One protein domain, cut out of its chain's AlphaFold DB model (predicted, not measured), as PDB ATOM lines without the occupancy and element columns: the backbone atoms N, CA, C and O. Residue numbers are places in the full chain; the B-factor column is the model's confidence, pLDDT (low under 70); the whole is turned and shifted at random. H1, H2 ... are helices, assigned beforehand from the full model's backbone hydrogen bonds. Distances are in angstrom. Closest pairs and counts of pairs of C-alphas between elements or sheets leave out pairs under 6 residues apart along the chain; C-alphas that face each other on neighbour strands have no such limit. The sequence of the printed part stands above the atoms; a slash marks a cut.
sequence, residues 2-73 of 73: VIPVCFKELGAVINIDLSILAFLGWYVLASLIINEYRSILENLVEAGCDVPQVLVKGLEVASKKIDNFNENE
ATOM      1  N   VAL A   2     185.011 147.049 303.406       84.38
ATOM      2  CA  VAL A   2     185.322 145.720 303.979       84.38
ATOM      3  C   VAL A   2     185.067 145.662 305.488       84.38
ATOM      4  O   VAL A   2     184.507 144.694 305.985       84.38
ATOM      5  N   ILE A   3     185.404 146.730 306.211       86.81
ATOM      6  CA  ILE A   3     185.313 146.780 307.674       86.81
ATOM      7  C   ILE A   3     183.880 146.548 308.207       86.81
ATOM      8  O   ILE A   3     183.716 145.660 309.042       86.81
ATOM      9  N   PRO A   4     182.822 147.228 307.712       85.44
ATOM     10  CA  PRO A   4     181.450 146.945 308.149       85.44
ATOM     11  C   PRO A   4     180.987 145.509 307.863       85.44
ATOM     12  O   PRO A   4     180.228 144.938 308.641       85.44
ATOM     13  N   VAL A   5     181.460 144.910 306.764       86.12
ATOM     14  CA  VAL A   5     181.153 143.515 306.412       86.12
ATOM     15  C   VAL A   5     181.816 142.560 307.405       86.12
ATOM     16  O   VAL A   5     181.150 141.671 307.925       86.12
ATOM     17  N   CYS A   6     183.086 142.790 307.752       88.81
ATOM     18  CA  CYS A   6     183.772 142.018 308.788       88.81
ATOM     19  C   CYS A   6     183.085 142.136 310.157       88.81
ATOM     20  O   CYS A   6     182.993 141.147 310.878       88.81
ATOM     21  N   PHE A   7     182.565 143.316 310.512       89.44
ATOM     22  CA  PHE A   7     181.826 143.500 311.762       89.44
ATOM     23  C   PHE A   7     180.502 142.738 311.801       89.44
ATOM     24  O   PHE A   7     180.131 142.237 312.858       89.44
ATOM     25  N   LYS A   8     179.809 142.596 310.668       86.94
ATOM     26  CA  LYS A   8     178.597 141.774 310.589       86.94
ATOM     27  C   LYS A   8     178.899 140.300 310.884       86.94
ATOM     28  O   LYS A   8     178.197 139.682 311.681       86.94
ATOM     29  N   GLU A   9     179.969 139.770 310.293       88.94
ATOM     30  CA  GLU A   9     180.429 138.397 310.545       88.94
ATOM     31  C   GLU A   9     180.893 138.212 311.998       88.94
ATOM     32  O   GLU A   9     180.541 137.233 312.650       88.94
ATOM     33  N   LEU A  10     181.614 139.191 312.554       91.38
ATOM     34  CA  LEU A  10     182.007 139.178 313.964       91.38
ATOM     35  C   LEU A  10     180.790 139.185 314.900       91.38
ATOM     36  O   LEU A  10     180.778 138.452 315.885       91.38
ATOM     37  N   GLY A  11     179.761 139.973 314.577       91.50
ATOM     38  CA  GLY A  11     178.496 140.012 315.309       91.50
ATOM     39  C   GLY A  11     177.824 138.641 315.383       91.50
ATOM     40  O   GLY A  11     177.410 138.206 316.458       91.50
ATOM     41  N   ALA A  12     177.819 137.905 314.267       90.81
ATOM     42  CA  ALA A  12     177.311 136.536 314.228       90.81
ATOM     43  C   ALA A  12     178.110 135.582 315.140       90.81
ATOM     44  O   ALA A  12     177.511 134.743 315.813       90.81
ATOM     45  N   VAL A  13     179.438 135.743 315.222       94.75
ATOM     46  CA  VAL A  13     180.310 134.937 316.102       94.75
ATOM     47  C   VAL A  13     180.051 135.217 317.585       94.75
ATOM     48  O   VAL A  13     180.055 134.286 318.389       94.75
ATOM     49  N   ILE A  14     179.807 136.475 317.961       95.19
ATOM     50  CA  ILE A  14     179.602 136.886 319.365       95.19
ATOM     51  C   ILE A  14     178.123 136.956 319.783       95.19
ATOM     52  O   ILE A  14     177.827 137.378 320.897       95.19
ATOM     53  N   ASN A  15     177.203 136.529 318.912       92.69
ATOM     54  CA  ASN A  15     175.751 136.562 319.125       92.69
ATOM     55  C   ASN A  15     175.173 137.979 319.365       92.69
ATOM     56  O   ASN A  15     174.218 138.155 320.120       92.69
ATOM     57  N   ILE A  16     175.746 138.996 318.714       94.12
ATOM     58  CA  ILE A  16     175.282 140.393 318.753       94.12
ATOM     59  C   ILE A  16     174.972 140.854 317.327       94.12
ATOM     60  O   ILE A  16     175.791 140.692 316.425       94.12
ATOM     61  N   ASP A  17     173.816 141.485 317.113       89.94
ATOM     62  CA  ASP A  17     173.507 142.081 315.812       89.94
ATOM     63  C   ASP A  17     174.294 143.383 315.599       89.94
ATOM     64  O   ASP A  17     174.028 144.414 316.216       89.94
ATOM     65  N   LEU A  18     175.274 143.326 314.696       90.88
ATOM     66  CA  LEU A  18     176.095 144.466 314.286       90.88
ATOM     67  C   LEU A  18     175.721 144.989 312.891       90.88
ATOM     68  O   LEU A  18     176.476 145.754 312.292       90.88
ATOM     69  N   SER A  19     174.547 144.634 312.361       88.00
ATOM     70  CA  SER A  19     174.097 145.078 311.032       88.00
ATOM     71  C   SER A  19     173.983 146.605 310.912       88.00
ATOM     72  O   SER A  19     174.151 147.151 309.820       88.00
ATOM     73  N   ILE A  20     173.787 147.320 312.027       89.19
ATOM     74  CA  ILE A  20     173.764 148.792 312.070       89.19
ATOM     75  C   ILE A  20     175.098 149.428 311.637       89.19
ATOM     76  O   ILE A  20     175.105 150.510 311.047       89.19
ATOM     77  N   LEU A  21     176.233 148.740 311.822       90.69
ATOM     78  CA  LEU A  21     177.543 149.240 311.387       90.69
ATOM     79  C   LEU A  21     177.647 149.336 309.857       90.69
ATOM     80  O   LEU A  21     178.417 150.151 309.351       90.69
ATOM     81  N   ALA A  22     176.859 148.557 309.106       88.44
ATOM     82  CA  ALA A  22     176.782 148.701 307.653       88.44
ATOM     83  C   ALA A  22     176.158 150.048 307.255       88.44
ATOM     84  O   ALA A  22     176.676 150.716 306.361       88.44
ATOM     85  N   PHE A  23     175.099 150.475 307.950       90.69
ATOM     86  CA  PHE A  23     174.492 151.795 307.750       90.69
ATOM     87  C   PHE A  23     175.451 152.917 308.137       90.69
ATOM     88  O   PHE A  23     175.595 153.871 307.377       90.69
ATOM     89  N   LEU A  24     176.173 152.773 309.253       91.44
ATOM     90  CA  LEU A  24     177.205 153.734 309.647       91.44
ATOM     91  C   LEU A  24     178.321 153.832 308.594       91.44
ATOM     92  O   LEU A  24     178.760 154.926 308.256       91.44
ATOM     93  N   GLY A  25     178.741 152.703 308.021       89.81
ATOM     94  CA  GLY A  25     179.710 152.681 306.925       89.81
ATOM     95  C   GLY A  25     179.229 153.444 305.686       89.81
ATOM     96  O   GLY A  25     180.002 154.198 305.096       89.81
ATOM     97  N   TRP A  26     177.956 153.285 305.306       90.56
ATOM     98  CA  TRP A  26     177.356 154.033 304.195       90.56
ATOM     99  C   TRP A  26     177.195 155.517 304.514       90.56
ATOM    100  O   TRP A  26     177.443 156.346 303.644       90.56
ATOM    101  N   TYR A  27     176.839 155.851 305.754       91.19
ATOM    102  CA  TYR A  27     176.753 157.229 306.223       91.19
ATOM    103  C   TYR A  27     178.105 157.938 306.115       91.19
ATOM    104  O   TYR A  27     178.206 158.970 305.461       91.19
ATOM    105  N   VAL A  28     179.167 157.339 306.664       91.31
ATOM    106  CA  VAL A  28     180.525 157.896 306.576       91.31
ATOM    107  C   VAL A  28     180.961 158.046 305.119       91.31
ATOM    108  O   VAL A  28     181.493 159.088 304.745       91.31
ATOM    109  N   LEU A  29     180.704 157.039 304.275       92.12
ATOM    110  CA  LEU A  29     181.031 157.119 302.851       92.12
ATOM    111  C   LEU A  29     180.289 158.270 302.155       92.12
ATOM    112  O   LEU A  29     180.907 159.010 301.396       92.12
ATOM    113  N   ALA A  30     178.992 158.436 302.417       91.62
ATOM    114  CA  ALA A  30     178.206 159.530 301.860       91.62
ATOM    115  C   ALA A  30     178.746 160.900 302.302       91.62
ATOM    116  O   ALA A  30     178.887 161.794 301.468       91.62
ATOM    117  N   SER A  31     179.125 161.048 303.574       89.69
ATOM    118  CA  SER A  31     179.724 162.284 304.095       89.69
ATOM    119  C   SER A  31     181.053 162.615 303.416       89.69
ATOM    120  O   SER A  31     181.275 163.759 303.022       89.69
ATOM    121  N   LEU A  32     181.915 161.614 303.210       92.06
ATOM    122  CA  LEU A  32     183.171 161.795 302.477       92.06
ATOM    123  C   LEU A  32     182.914 162.205 301.023       92.06
ATOM    124  O   LEU A  32     183.527 163.150 300.543       92.06
ATOM    125  N   ILE A  33     181.963 161.558 300.345       92.88
ATOM    126  CA  ILE A  33     181.591 161.899 298.965       92.88
ATOM    127  C   ILE A  33     181.143 163.363 298.859       92.88
ATOM    128  O   ILE A  33     181.585 164.068 297.957       92.88
ATOM    129  N   ILE A  34     180.292 163.837 299.772       89.50
ATOM    130  CA  ILE A  34     179.814 165.231 299.768       89.50
ATOM    131  C   ILE A  34     180.974 166.213 299.983       89.50
ATOM    132  O   ILE A  34     181.031 167.246 299.312       89.50
ATOM    133  N   ASN A  35     181.906 165.884 300.881       88.19
ATOM    134  CA  ASN A  35     183.092 166.704 301.127       88.19
ATOM    135  C   ASN A  35     183.997 166.791 299.890       88.19
ATOM    136  O   ASN A  35     184.406 167.887 299.511       88.19
ATOM    137  N   GLU A  36     184.244 165.673 299.209       94.06
ATOM    138  CA  GLU A  36     185.027 165.664 297.966       94.06
ATOM    139  C   GLU A  36     184.309 166.415 296.834       94.06
ATOM    140  O   GLU A  36     184.931 167.188 296.108       94.06
ATOM    141  N   TYR A  37     182.983 166.269 296.710       91.12
ATOM    142  CA  TYR A  37     182.196 167.034 295.736       91.12
ATOM    143  C   TYR A  37     182.335 168.544 295.940       91.12
ATOM    144  O   TYR A  37     182.444 169.273 294.954       91.12
ATOM    145  N   ARG A  38     182.364 169.024 297.190       90.44
ATOM    146  CA  ARG A  38     182.622 170.440 297.488       90.44
ATOM    147  C   ARG A  38     183.986 170.872 296.962       90.44
ATOM    148  O   ARG A  38     184.050 171.837 296.207       90.44
ATOM    149  N   SER A  39     185.037 170.131 297.313       91.31
ATOM    150  CA  SER A  39     186.402 170.458 296.891       91.31
ATOM    151  C   SER A  39     186.549 170.460 295.364       91.31
ATOM    152  O   SER A  39     187.174 171.355 294.804       91.31
ATOM    153  N   ILE A  40     185.904 169.525 294.656       93.31
ATOM    154  CA  ILE A  40     185.889 169.507 293.184       93.31
ATOM    155  C   ILE A  40     185.202 170.755 292.617       93.31
ATOM    156  O   ILE A  40     185.724 171.362 291.684       93.31
ATOM    157  N   LEU A  41     184.035 171.140 293.147       91.12
ATOM    158  CA  LEU A  41     183.316 172.327 292.672       91.12
ATOM    159  C   LEU A  41     184.117 173.611 292.917       91.12
ATOM    160  O   LEU A  41     184.142 174.471 292.040       91.12
ATOM    161  N   GLU A  42     184.793 173.720 294.061       89.31
ATOM    162  CA  GLU A  42     185.706 174.829 294.368       89.31
ATOM    163  C   GLU A  42     186.871 174.875 293.367       89.31
ATOM    164  O   GLU A  42     187.072 175.897 292.711       89.31
ATOM    165  N   ASN A  43     187.537 173.740 293.131       93.56
ATOM    166  CA  ASN A  43     188.632 173.642 292.159       93.56
ATOM    167  C   ASN A  43     188.192 174.002 290.728       93.56
ATOM    168  O   ASN A  43     188.944 174.630 289.985       93.56
ATOM    169  N   LEU A  44     186.982 173.612 290.312       94.00
ATOM    170  CA  LEU A  44     186.453 173.942 288.984       94.00
ATOM    171  C   LEU A  44     186.182 175.445 288.826       94.00
ATOM    172  O   LEU A  44     186.436 175.999 287.755       94.00
ATOM    173  N   VAL A  45     185.697 176.107 289.880       91.38
ATOM    174  CA  VAL A  45     185.518 177.567 289.891       91.38
ATOM    175  C   VAL A  45     186.874 178.274 289.816       91.38
ATOM    176  O   VAL A  45     187.031 179.197 289.017       91.38
ATOM    177  N   GLU A  46     187.874 177.816 290.576       92.00
ATOM    178  CA  GLU A  46     189.240 178.364 290.538       92.00
ATOM    179  C   GLU A  46     189.925 178.164 289.180       92.00
ATOM    180  O   GLU A  46     190.670 179.030 288.722       92.00
ATOM    181  N   ALA A  47     189.623 177.061 288.490       94.25
ATOM    182  CA  ALA A  47     190.104 176.789 287.136       94.25
ATOM    183  C   ALA A  47     189.427 177.656 286.050       94.25
ATOM    184  O   ALA A  47     189.797 177.564 284.878       94.25
ATOM    185  N   GLY A  48     188.442 178.488 286.410       90.69
ATOM    186  CA  GLY A  48     187.710 179.349 285.479       90.69
ATOM    187  C   GLY A  48     186.630 178.626 284.667       90.69
ATOM    188  O   GLY A  48     186.173 179.162 283.656       90.69
ATOM    189  N   CYS A  49     186.215 177.419 285.074       91.38
ATOM    190  CA  CYS A  49     185.053 176.759 284.484       91.38
ATOM    191  C   CYS A  49     183.755 177.420 284.963       91.38
ATOM    192  O   CYS A  49     183.612 177.779 286.132       91.38
ATOM    193  N   ASP A  50     182.774 177.523 284.065       88.94
ATOM    194  CA  ASP A  50     181.470 178.100 284.388       88.94
ATOM    195  C   ASP A  50     180.608 177.076 285.149       88.94
ATOM    196  O   ASP A  50     179.829 176.308 284.577       88.94
ATOM    197  N   VAL A  51     180.832 176.988 286.463       89.38
ATOM    198  CA  VAL A  51     180.104 176.086 287.362       89.38
ATOM    199  C   VAL A  51     178.796 176.753 287.797       89.38
ATOM    200  O   VAL A  51     178.823 177.857 288.355       89.38
ATOM    201  N   PRO A  52     177.635 176.088 287.636       90.50
ATOM    202  CA  PRO A  52     176.362 176.623 288.095       90.50
ATOM    203  C   PRO A  52     176.405 177.019 289.575       90.50
ATOM    204  O   PRO A  52     176.611 176.186 290.458       90.50
ATOM    205  N   GLN A  53     176.128 178.293 289.859       84.81
ATOM    206  CA  GLN A  53     176.187 178.860 291.214       84.81
ATOM    207  C   GLN A  53     175.258 178.157 292.215       84.81
ATOM    208  O   GLN A  53     175.514 178.182 293.417       84.81
ATOM    209  N   VAL A  54     174.192 177.508 291.730       86.38
ATOM    210  CA  VAL A  54     173.294 176.688 292.556       86.38
ATOM    211  C   VAL A  54     174.016 175.496 293.189       86.38
ATOM    212  O   VAL A  54     173.693 175.135 294.314       86.38
ATOM    213  N   LEU A  55     175.013 174.919 292.509       86.00
ATOM    214  CA  LEU A  55     175.786 173.793 293.031       86.00
ATOM    215  C   LEU A  55     176.736 174.262 294.128       86.00
ATOM    216  O   LEU A  55     176.764 173.658 295.188       86.00
ATOM    217  N   VAL A  56     177.432 175.381 293.920       84.94
ATOM    218  CA  VAL A  56     178.361 175.946 294.913       84.94
ATOM    219  C   VAL A  56     177.600 176.422 296.155       84.94
ATOM    220  O   VAL A  56     177.825 175.934 297.261       84.94
ATOM    221  N   LYS A  57     176.619 177.315 295.974       85.38
ATOM    222  CA  LYS A  57     175.857 177.902 297.090       85.38
ATOM    223  C   LYS A  57     174.923 176.897 297.760       85.38
ATOM    224  O   LYS A  57     174.726 176.958 298.969       85.38
ATOM    225  N   GLY A  58     174.337 175.979 296.992       84.62
ATOM    226  CA  GLY A  58     173.464 174.936 297.528       84.62
ATOM    227  C   GLY A  58     174.217 173.984 298.455       84.62
ATOM    228  O   GLY A  58     173.742 173.711 299.558       84.62
ATOM    229  N   LEU A  59     175.415 173.544 298.054       86.56
ATOM    230  CA  LEU A  59     176.266 172.703 298.899       86.56
ATOM    231  C   LEU A  59     176.774 173.472 300.126       86.56
ATOM    232  O   LEU A  59     176.804 172.930 301.232       86.56
ATOM    233  N   GLU A  60     177.126 174.749 299.966       84.38
ATOM    234  CA  GLU A  60     177.568 175.605 301.070       84.38
ATOM    235  C   GLU A  60     176.483 175.762 302.148       84.38
ATOM    236  O   GLU A  60     176.746 175.549 303.333       84.38
ATOM    237  N   VAL A  61     175.243 176.067 301.745       86.56
ATOM    238  CA  VAL A  61     174.094 176.185 302.659       86.56
ATOM    239  C   VAL A  61     173.759 174.844 303.314       86.56
ATOM    240  O   VAL A  61     173.422 174.820 304.499       86.56
ATOM    241  N   ALA A  62     173.860 173.735 302.575       85.19
ATOM    242  CA  ALA A  62     173.659 172.400 303.130       85.19
ATOM    243  C   ALA A  62     174.693 172.078 304.224       85.19
ATOM    244  O   ALA A  62     174.287 171.627 305.291       85.19
ATOM    245  N   SER A  63     175.981 172.397 304.016       82.62
ATOM    246  CA  SER A  63     177.007 172.268 305.074       82.62
ATOM    247  C   SER A  63     176.650 173.083 306.293       82.62
ATOM    248  O   SER A  63     176.550 172.534 307.376       82.62
ATOM    249  N   LYS A  64     176.404 174.387 306.105       85.56
ATOM    250  CA  LYS A  64     176.174 175.305 307.223       85.56
ATOM    251  C   LYS A  64     174.987 174.859 308.071       85.56
ATOM    252  O   LYS A  64     175.007 175.000 309.284       85.56
ATOM    253  N   LYS A  65     173.944 174.304 307.445       85.75
ATOM    254  CA  LYS A  65     172.807 173.729 308.172       85.75
ATOM    255  C   LYS A  65     173.167 172.470 308.955       85.75
ATOM    256  O   LYS A  65     172.646 172.317 310.051       85.75
ATOM    257  N   ILE A  66     173.998 171.589 308.402       82.56
ATOM    258  CA  ILE A  66     174.476 170.390 309.101       82.56
ATOM    259  C   ILE A  66     175.361 170.794 310.288       82.56
ATOM    260  O   ILE A  66     175.145 170.302 311.389       82.56
ATOM    261  N   ASP A  67     176.280 171.737 310.089       79.50
ATOM    262  CA  ASP A  67     177.173 172.236 311.142       79.50
ATOM    263  C   ASP A  67     176.370 172.882 312.280       79.50
ATOM    264  O   ASP A  67     176.521 172.508 313.440       79.50
ATOM    265  N   ASN A  68     175.412 173.755 311.944       83.31
ATOM    266  CA  ASN A  68     174.512 174.356 312.930       83.31
ATOM    267  C   ASN A  68     173.628 173.314 313.631       83.31
ATOM    268  O   ASN A  68     173.271 173.503 314.786       83.31
ATOM    269  N   PHE A  69     173.218 172.238 312.954       79.19
ATOM    270  CA  PHE A  69     172.443 171.173 313.595       79.19
ATOM    271  C   PHE A  69     173.278 170.456 314.663       79.19
ATOM    272  O   PHE A  69     172.769 170.193 315.746       79.19
ATOM    273  N   ASN A  70     174.564 170.226 314.389       71.56
ATOM    274  CA  ASN A  70     175.487 169.580 315.322       71.56
ATOM    275  C   ASN A  70     175.880 170.470 316.520       71.56
ATOM    276  O   ASN A  70     176.250 169.935 317.554       71.56
ATOM    277  N   GLU A  71     175.821 171.803 316.402       68.06
ATOM    278  CA  GLU A  71     176.104 172.736 317.516       68.06
ATOM    279  C   GLU A  71     174.917 172.946 318.478       68.06
ATOM    280  O   GLU A  71     175.097 173.485 319.568       68.06
ATOM    281  N   ASN A  72     173.700 172.562 318.073       58.16
ATOM    282  CA  ASN A  72     172.476 172.728 318.869       58.16
ATOM    283  C   ASN A  72     172.027 171.431 319.584       58.16
ATOM    284  O   ASN A  72     170.924 171.405 320.135       58.16
ATOM    285  N   GLU A  73     172.858 170.383 319.565       46.84
ATOM    286  CA  GLU A  73     172.735 169.146 320.361       46.84
ATOM    287  C   GLU A  73     173.752 169.153 321.514       46.84
ATOM    288  O   GLU A  73     173.350 168.804 322.649       46.84
TER     289      GLU A  73
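Overview. This is residues 2 to 73 of the 73 residues of a protein of Coprobacillus sp. AM28-15LB (UniProt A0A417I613). A long helix, H2, makes the spine of a stretched, open Z: H1 lies mostly beyond the first end of H2 and runs nearly antiparallel to it, while H3 folds back from the other end as the second arm of a V. H1 packs on H2 through residues 4 to 8, and the far part of H3, from residue 64 on, sticks out. The printed part has 72 residues with three named helices, in the order H1, H2, H3, and no named strand; the class is all helix. The whole is extended, with a radius of gyration of the C-alphas of 17.8 A, and flat, spanning 55 by 30 by 13 A.

Along the chain. H1, residues 2 to 14, begins with C-alpha 2 at (185.322, 145.720, 303.979) and is 18.6 A long from first to last C-alpha. H2, residues 20 to 46, begins with C-alpha 20 at (173.764, 148.792, 312.070) and is 39.7 A long. H3, residues 53 to 71, is 27.0 A long and ends with C-alpha 71 at (176.104, 172.736, 317.516).

Arrangement. H1 and H2 form a helical hairpin, opposite ways at a shallow tilt of 11 degrees. They touch through residues 4 to 8 and 21 to 25 alone; their closest C-alphas, of Pro 4 and Ala 22, are 5.0 A apart. H2 and H3 form a second helical hairpin, opposite ways at a steep tilt of 44 degrees. They touch through residues 38 to 42 and 55 to 59 alone; their closest C-alphas, of Leu 41 and Val 56, are 6.5 A apart. H1 and H3 are apart. In H1, H2 and H3 every O i to N i+4 pair is within hydrogen-bond range.

Size, cuts and confidence. The C-alphas farthest apart, of Asn 15 and Gly 48, are 55.7 A apart. Residues 27 to 33 of H2 stand free, as do residues 64 to 73, of which 64 to 71 belong to H3. The link from H1 to H2 is tight, and that from H2 to H3 is short. The printed part has no cut. Its mean pLDDT is 87.5; residues 71 to 73 are under 70.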